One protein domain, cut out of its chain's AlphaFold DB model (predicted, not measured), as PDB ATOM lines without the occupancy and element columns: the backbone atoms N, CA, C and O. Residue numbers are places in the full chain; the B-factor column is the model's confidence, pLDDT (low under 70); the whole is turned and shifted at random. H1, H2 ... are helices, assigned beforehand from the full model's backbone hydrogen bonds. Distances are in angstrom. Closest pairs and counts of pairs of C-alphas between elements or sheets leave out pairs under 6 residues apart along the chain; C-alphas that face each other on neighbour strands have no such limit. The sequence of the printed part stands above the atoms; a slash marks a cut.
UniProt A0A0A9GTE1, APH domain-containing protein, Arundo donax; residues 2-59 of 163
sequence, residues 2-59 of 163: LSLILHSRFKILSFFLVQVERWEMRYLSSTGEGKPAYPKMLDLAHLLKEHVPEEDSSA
ATOM      1  N   LEU A   2     105.690 -72.953  72.457       35.91
ATOM      2  CA  LEU A   2     106.468 -72.762  73.701       35.91
ATOM      3  C   LEU A   2     107.222 -71.412  73.801       35.91
ATOM      4  O   LEU A   2     107.497 -70.951  74.901       35.91
ATOM      5  N   SER A   3     107.496 -70.736  72.678       37.44
ATOM      6  CA  SER A   3     108.196 -69.431  72.650       37.44
ATOM      7  C   SER A   3     107.343 -68.246  73.157       37.44
ATOM      8  O   SER A   3     107.879 -67.268  73.674       37.44
ATOM      9  N   LEU A   4     106.010 -68.361  73.106       36.38
ATOM     10  CA  LEU A   4     105.071 -67.319  73.557       36.38
ATOM     11  C   LEU A   4     104.794 -67.348  75.072       36.38
ATOM     12  O   LEU A   4     104.338 -66.353  75.624       36.38
ATOM     13  N   ILE A   5     105.092 -68.455  75.762       38.59
ATOM     14  CA  ILE A   5     104.804 -68.604  77.201       38.59
ATOM     15  C   ILE A   5     105.930 -68.006  78.063       38.59
ATOM     16  O   ILE A   5     105.659 -67.467  79.135       38.59
ATOM     17  N   LEU A   6     107.175 -68.008  77.574       31.91
ATOM     18  CA  LEU A   6     108.305 -67.381  78.273       31.91
ATOM     19  C   LEU A   6     108.284 -65.845  78.208       31.91
ATOM     20  O   LEU A   6     108.793 -65.203  79.118       31.91
ATOM     21  N   HIS A   7     107.617 -65.250  77.213       35.53
ATOM     22  CA  HIS A   7     107.445 -63.792  77.119       35.53
ATOM     23  C   HIS A   7     106.406 -63.226  78.106       35.53
ATOM     24  O   HIS A   7     106.320 -62.016  78.279       35.53
ATOM     25  N   SER A   8     105.598 -64.074  78.755       34.25
ATOM     26  CA  SER A   8     104.424 -63.627  79.521       34.25
ATOM     27  C   SER A   8     104.629 -63.592  81.043       34.25
ATOM     28  O   SER A   8     103.770 -63.081  81.757       34.25
ATOM     29  N   ARG A   9     105.746 -64.114  81.575       35.75
ATOM     30  CA  ARG A   9     105.911 -64.309  83.035       35.75
ATOM     31  C   ARG A   9     106.939 -63.431  83.738       35.75
ATOM     32  O   ARG A   9     107.027 -63.496  84.957       35.75
ATOM     33  N   PHE A  10     107.628 -62.568  83.009       39.06
ATOM     34  CA  PHE A  10     108.404 -61.476  83.584       39.06
ATOM     35  C   PHE A  10     108.172 -60.240  82.720       39.06
ATOM     36  O   PHE A  10     109.018 -59.861  81.916       39.06
ATOM     37  N   LYS A  11     107.005 -59.595  82.869       43.12
ATOM     38  CA  LYS A  11     107.012 -58.143  82.685       43.12
ATOM     39  C   LYS A  11     107.971 -57.650  83.756       43.12
ATOM     40  O   LYS A  11     107.673 -57.805  84.938       43.12
ATOM     41  N   ILE A  12     109.142 -57.175  83.345       52.53
ATOM     42  CA  ILE A  12     109.961 -56.340  84.213       52.53
ATOM     43  C   ILE A  12     109.019 -55.211  84.611       52.53
ATOM     44  O   ILE A  12     108.584 -54.432  83.767       52.53
ATOM     45  N   LEU A  13     108.541 -55.257  85.854       59.88
ATOM     46  CA  LEU A  13     107.721 -54.189  86.393       59.88
ATOM     47  C   LEU A  13     108.578 -52.931  86.315       59.88
ATOM     48  O   LEU A  13     109.751 -52.978  86.689       59.88
ATOM     49  N   SER A  14     108.002 -51.848  85.795       74.94
ATOM     50  CA  SER A  14     108.666 -50.548  85.786       74.94
ATOM     51  C   SER A  14     109.172 -50.252  87.197       74.94
ATOM     52  O   SER A  14     108.415 -50.330  88.173       74.94
ATOM     53  N   PHE A  15     110.463 -49.943  87.294       82.88
ATOM     54  CA  PHE A  15     111.100 -49.552  88.539       82.88
ATOM     55  C   PHE A  15     110.365 -48.355  89.153       82.88
ATOM     56  O   PHE A  15     109.998 -48.402  90.327       82.88
ATOM     57  N   PHE A  16     110.067 -47.322  88.359       86.38
ATOM     58  CA  PHE A  16     109.363 -46.139  88.846       86.38
ATOM     59  C   PHE A  16     107.965 -46.459  89.363       86.38
ATOM     60  O   PHE A  16     107.607 -45.991  90.441       86.38
ATOM     61  N   LEU A  17     107.196 -47.292  88.661       88.44
ATOM     62  CA  LEU A  17     105.849 -47.655  89.097       88.44
ATOM     63  C   LEU A  17     105.869 -48.349  90.466       88.44
ATOM     64  O   LEU A  17     105.129 -47.956  91.367       88.44
ATOM     65  N   VAL A  18     106.780 -49.310  90.655       88.00
ATOM     66  CA  VAL A  18     106.960 -50.006  91.941       88.00
ATOM     67  C   VAL A  18     107.352 -49.029  93.052       88.00
ATOM     68  O   VAL A  18     106.857 -49.129  94.179       88.00
ATOM     69  N   GLN A  19     108.235 -48.077  92.755       89.12
ATOM     70  CA  GLN A  19     108.674 -47.088  93.736       89.12
ATOM     71  C   GLN A  19     107.542 -46.127  94.113       89.12
ATOM     72  O   GLN A  19     107.337 -45.879  95.302       89.12
ATOM     73  N   VAL A  20     106.771 -45.628  93.144       91.50
ATOM     74  CA  VAL A  20     105.640 -44.722  93.398       91.50
ATOM     75  C   VAL A  20     104.565 -45.415  94.234       91.50
ATOM     76  O   VAL A  20     104.123 -44.851  95.233       91.50
ATOM     77  N   GLU A  21     104.200 -46.660  93.909       91.94
ATOM     78  CA  GLU A  21     103.247 -47.446  94.708       91.94
ATOM     79  C   GLU A  21     103.731 -47.654  96.148       91.94
ATOM     80  O   GLU A  21     102.966 -47.507  97.104       91.94
ATOM     81  N   ARG A  22     105.022 -47.955  96.330       90.56
ATOM     82  CA  ARG A  22     105.614 -48.117  97.663       90.56
ATOM     83  C   ARG A  22     105.514 -46.830  98.483       90.56
ATOM     84  O   ARG A  22     105.162 -46.889  99.663       90.56
ATOM     85  N   TRP A  23     105.845 -45.684  97.890       91.44
ATOM     86  CA  TRP A  23     105.804 -44.393  98.580       91.44
ATOM     87  C   TRP A  23     104.379 -43.934  98.879       91.44
ATOM     88  O   TRP A  23     104.128 -43.452  99.983       91.44
ATOM     89  N   GLU A  24     103.435 -44.163  97.969       92.88
ATOM     90  CA  GLU A  24     102.012 -43.915  98.209       92.88
ATOM     91  C   GLU A  24     101.494 -44.737  99.397       92.88
ATOM     92  O   GLU A  24     100.884 -44.189 100.314       92.88
ATOM     93  N   MET A  25     101.802 -46.037  99.450       91.25
ATOM     94  CA  MET A  25     101.396 -46.896 100.567       91.25
ATOM     95  C   MET A  25     102.005 -46.449 101.901       91.25
ATOM     96  O   MET A  25     101.332 -46.470 102.937       91.25
ATOM     97  N   ARG A  26     103.271 -46.011 101.893       90.56
ATOM     98  CA  ARG A  26     103.928 -45.437 103.079       90.56
ATOM     99  C   ARG A  26     103.260 -44.140 103.519       90.56
ATOM    100  O   ARG A  26     103.058 -43.947 104.714       90.56
ATOM    101  N   TYR A  27     102.895 -43.287 102.571       92.00
ATOM    102  CA  TYR A  27     102.187 -42.043 102.839       92.00
ATOM    103  C   TYR A  27     100.786 -42.286 103.424       92.00
ATOM    104  O   TYR A  27     100.414 -41.695 104.435       92.00
ATOM    105  N   LEU A  28     100.018 -43.223 102.866       90.12
ATOM    106  CA  LEU A  28      98.728 -43.629 103.436       90.12
ATOM    107  C   LEU A  28      98.888 -44.190 104.859       90.12
ATOM    108  O   LEU A  28      98.120 -43.862 105.760       90.12
ATOM    109  N   SER A  29      99.938 -44.979 105.094       89.56
ATOM    110  CA  SER A  29     100.251 -45.511 106.429       89.56
ATOM    111  C   SER A  29     100.664 -44.416 107.424       89.56
ATOM    112  O   SER A  29     100.391 -44.532 108.618       89.56
ATOM    113  N   SER A  30     101.306 -43.338 106.959       88.38
ATOM    114  CA  SER A  30     101.727 -42.220 107.812       88.38
ATOM    115  C   SER A  30     100.601 -41.230 108.118       88.38
ATOM    116  O   SER A  30     100.733 -40.464 109.070       88.38
ATOM    117  N   THR A  31      99.493 -41.276 107.374       84.62
ATOM    118  CA  THR A  31      98.343 -40.359 107.487       84.62
ATOM    119  C   THR A  31      97.138 -40.950 108.234       84.62
ATOM    120  O   THR A  31      96.134 -40.267 108.425       84.62
ATOM    121  N   GLY A  32      97.226 -42.194 108.719       77.19
ATOM    122  CA  GLY A  32      96.195 -42.796 109.570       77.19
ATOM    123  C   GLY A  32      96.041 -42.118 110.944       77.19
ATOM    124  O   GLY A  32      96.944 -41.434 111.423       77.19
ATOM    125  N   GLU A  33      94.894 -42.349 111.598       77.31
ATOM    126  CA  GLU A  33      94.611 -41.963 112.999       77.31
ATOM    127  C   GLU A  33      94.673 -40.448 113.302       77.31
ATOM    128  O   GLU A  33      95.310 -40.007 114.254       77.31
ATOM    129  N   GLY A  34      93.986 -39.622 112.503       67.06
ATOM    130  CA  GLY A  34      93.827 -38.187 112.794       67.06
ATOM    131  C   GLY A  34      95.054 -37.325 112.478       67.06
ATOM    132  O   GLY A  34      95.089 -36.148 112.838       67.06
ATOM    133  N   LYS A  35      96.050 -37.890 111.791       74.94
ATOM    134  CA  LYS A  35      97.203 -37.150 111.274       74.94
ATOM    135  C   LYS A  35      96.803 -36.325 110.044       74.94
ATOM    136  O   LYS A  35      95.922 -36.740 109.288       74.94
ATOM    137  N   PRO A  36      97.427 -35.155 109.827       72.56
ATOM    138  CA  PRO A  36      97.132 -34.326 108.667       72.56
ATOM    139  C   PRO A  36      97.462 -35.083 107.378       72.56
ATOM    140  O   PRO A  36      98.584 -35.548 107.187       72.56
ATOM    141  N   ALA A  37      96.472 -35.185 106.495       81.31
ATOM    142  CA  ALA A  37      96.632 -35.698 105.145       81.31
ATOM    143  C   ALA A  37      96.596 -34.529 104.155       81.31
ATOM    144  O   ALA A  37      95.723 -33.666 104.223       81.31
ATOM    145  N   TYR A  38      97.532 -34.526 103.215       86.50
ATOM    146  CA  TYR A  38      97.626 -33.604 102.088       86.50
ATOM    147  C   TYR A  38      97.136 -34.300 100.805       86.50
ATOM    148  O   TYR A  38      97.867 -35.117 100.241       86.50
ATOM    149  N   PRO A  39      95.922 -34.003 100.305       86.69
ATOM    150  CA  PRO A  39      95.363 -34.676  99.126       86.69
ATOM    151  C   PRO A  39      96.261 -34.599  97.883       86.69
ATOM    152  O   PRO A  39      96.405 -35.587  97.170       86.69
ATOM    153  N   LYS A  40      96.978 -33.477  97.715       90.25
ATOM    154  CA  LYS A  40      97.929 -33.252  96.614       90.25
ATOM    155  C   LYS A  40      99.018 -34.324  96.494       90.25
ATOM    156  O   LYS A  40      99.545 -34.523  95.407       90.25
ATOM    157  N   MET A  41      99.368 -35.010  97.584       91.00
ATOM    158  CA  MET A  41     100.344 -36.105  97.539       91.00
ATOM    159  C   MET A  41      99.800 -37.337  96.811       91.00
ATOM    160  O   MET A  41     100.552 -38.001  96.103       91.00
ATOM    161  N   LEU A  42      98.505 -37.635  96.961       91.38
ATOM    162  CA  LEU A  42      97.858 -38.724  96.226       91.38
ATOM    163  C   LEU A  42      97.650 -38.338  94.761       91.38
ATOM    164  O   LEU A  42      97.900 -39.160  93.885       91.38
ATOM    165  N   ASP A  43      97.298 -37.075  94.493       94.19
ATOM    166  CA  ASP A  43      97.224 -36.550  93.122       94.19
ATOM    167  C   ASP A  43      98.586 -36.661  92.415       94.19
ATOM    168  O   ASP A  43      98.662 -37.096  91.267       94.19
ATOM    169  N   LEU A  44      99.681 -36.333  93.114       93.69
ATOM    170  CA  LEU A  44     101.043 -36.496  92.605       93.69
ATOM    171  C   LEU A  44     101.385 -37.970  92.354       93.69
ATOM    172  O   LEU A  44     101.948 -38.290  91.310       93.69
ATOM    173  N   ALA A  45     101.047 -38.872  93.279       93.75
ATOM    174  CA  ALA A  45     101.276 -40.303  93.093       93.75
ATOM    175  C   ALA A  45     100.535 -40.831  91.855       93.75
ATOM    176  O   ALA A  45     101.118 -41.562  91.054       93.75
ATOM    177  N   HIS A  46      99.279 -40.418  91.658       94.12
ATOM    178  CA  HIS A  46      98.499 -40.746  90.465       94.12
ATOM    179  C   HIS A  46      99.170 -40.205  89.199       94.12
ATOM    180  O   HIS A  46      99.407 -40.962  88.259       94.12
ATOM    181  N   LEU A  47      99.549 -38.924  89.197       95.38
ATOM    182  CA  LEU A  47     100.213 -38.278  88.065       95.38
ATOM    183  C   LEU A  47     101.506 -39.006  87.672       95.38
ATOM    184  O   LEU A  47     101.727 -39.272  86.492       95.38
ATOM    185  N   LEU A  48     102.344 -39.359  88.648       93.31
ATOM    186  CA  LEU A  48     103.609 -40.056  88.406       93.31
ATOM    187  C   LEU A  48     103.399 -41.454  87.815       93.31
ATOM    188  O   LEU A  48     104.176 -41.864  86.957       93.31
ATOM    189  N   LYS A  49     102.342 -42.174  88.218       92.12
ATOM    190  CA  LYS A  49     101.993 -43.477  87.622       92.12
ATOM    191  C   LYS A  49     101.544 -43.357  86.166       92.12
ATOM    192  O   LYS A  49     101.809 -44.264  85.383       92.12
ATOM    193  N   GLU A  50     100.875 -42.265  85.804       92.50
ATOM    194  CA  GLU A  50     100.437 -42.011  84.423       92.50
ATOM    195  C   GLU A  50     101.576 -41.538  83.506       92.50
ATOM    196  O   GLU A  50     101.481 -41.704  82.292       92.50
ATOM    197  N   HIS A  51     102.656 -40.989  84.072       90.38
ATOM    198  CA  HIS A  51     103.779 -40.396  83.332       90.38
ATOM    199  C   HIS A  51     105.094 -41.170  83.504       90.38
ATOM    200  O   HIS A  51     106.180 -40.591  83.439       90.38
ATOM    201  N   VAL A  52     105.015 -42.482  83.728       86.62
ATOM    202  CA  VAL A  52     106.201 -43.347  83.769       86.62
ATOM    203  C   VAL A  52     106.889 -43.342  82.392       86.62
ATOM    204  O   VAL A  52     106.225 -43.645  81.399       86.62
ATOM    205  N   PRO A  53     108.204 -43.049  82.306       83.06
ATOM    206  CA  PRO A  53     108.940 -43.097  81.043       83.06
ATOM    207  C   PRO A  53     108.907 -44.493  80.406       83.06
ATOM    208  O   PRO A  53     109.077 -45.503  81.095       83.06
ATOM    209  N   GLU A  54     108.731 -44.573  79.085       79.56
ATOM    210  CA  GLU A  54     108.671 -45.856  78.365       79.56
ATOM    211  C   GLU A  54     109.971 -46.661  78.514       79.56
ATOM    212  O   GLU A  54     109.956 -47.895  78.597       79.56
ATOM    213  N   GLU A  55     111.102 -45.960  78.616       75.62
ATOM    214  CA  GLU A  55     112.436 -46.533  78.772       75.62
ATOM    215  C   GLU A  55     112.589 -47.311  80.085       75.62
ATOM    216  O   GLU A  55     113.419 -48.215  80.163       75.62
ATOM    217  N   ASP A  56     111.773 -47.002  81.096       75.75
ATOM    218  CA  ASP A  56     111.785 -47.671  82.399       75.75
ATOM    219  C   ASP A  56     111.138 -49.063  82.367       75.75
ATOM    220  O   ASP A  56     111.431 -49.923  83.197       75.75
ATOM    221  N   SER A  57     110.265 -49.306  81.388       68.06
ATOM    222  CA  SER A  57     109.594 -50.601  81.200       68.06
ATOM    223  C   SER A  57     110.427 -51.595  80.383       68.06
ATOM    224  O   SER A  57     110.007 -52.734  80.165       68.06
ATOM    225  N   SER A  58     111.610 -51.181  79.926       63.78
ATOM    226  CA  SER A  58     112.527 -51.999  79.136       63.78
ATOM    227  C   SER A  58     113.818 -52.228  79.918       63.78
ATOM    228  O   SER A  58     114.376 -51.286  80.471       63.78
ATOM    229  N   ALA A  59     114.349 -53.459  79.920       62.31
ATOM    230  CA  ALA A  59     115.728 -53.727  80.353       62.31
ATOM    231  C   ALA A  59     116.707 -53.121  79.335       62.31
ATOM    232  O   ALA A  59     117.304 -53.810  78.510       62.31
TER     233      ALA A  59
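Overview. This is residues 2 to 59 of the 163 residues of the protein "APH domain-containing protein" of Arundo donax (UniProt A0A0A9GTE1). A helical hairpin, H2 and H3 side by side and running opposite ways at a shallow tilt of 16 degrees, has a thin arm at one end, where residues 2 to 10 with the short helix H1 stick out into the open. At the other end the turn of the hairpin sticks out with residues 29 to 36, of which 29 to 30 belong to H2, and the short helix H4 follows H3 near the open end of the hairpin, where it only just touches H2 at residues 15 to 16. The printed part has 58 residues with four named helices in the order H1, H2, H3, H4 and no named strand, and its class is all helix. It is only just extended, close to loose, with a radius of gyration of the C-alphas of 15.7 A, and spans 54 by 21 by 13 A, the arm adding much of the length.

Along the chain. The first helix, H1, holds residues 3 to 6, with C-alpha 3 at (108.196, -69.431, 72.650). H2, the longest helix, holds residues 15 to 30 and measures 22.7 A from first to last C-alpha; C-alpha 15 is at (111.100, -49.552, 88.539). H3 holds residues 39 to 50 and measures 17.2 A. H4 holds residues 54 to 57 and ends with C-alpha 57 at (109.594, -50.601, 81.200).

Arrangement. H1 touches no helix; it is apart from H2, H3 and H4. H2 and H3 form a helical hairpin and touch, the closest C-alphas being those of Leu 17 and Lys 49, 5.9 A apart. They run opposite ways at a shallow tilt of 16 degrees, with their centres 10.4 A apart. H2 and H4 only just touch, with 3 pairs of C-alphas within 8 A, and H2 does so with residues 15 to 16 alone; the closest C-alphas are those of Phe 15 and Asp 56, 6.5 A apart. H3 and H4 are apart, though they follow each other in the chain. In H2 and H3 every O i to N i+4 pair is within hydrogen-bond range; H1 and H4 are too short for such a pair, and the one O i to N i+3 pair is within range in H4 but not in H1.

Size, cuts and confidence. The C-alphas of Leu 2 and Gly 34, the two farthest apart, are 53.7 A from each other. Without the stretches that stand free, residues 2 to 10 and 29 to 36, the body has 41 residues and spans 36 by 17 by 9 A. The printed part has no cut. The link from H3 to H4 is tight, those from H1 to H2 and from H2 to H3 are short, and no link is long. The mean pLDDT of the printed part is 76.0; residues 2 to 13, residue 34 and residues 57 to 59 are under 70, and H1 has a mean of 36.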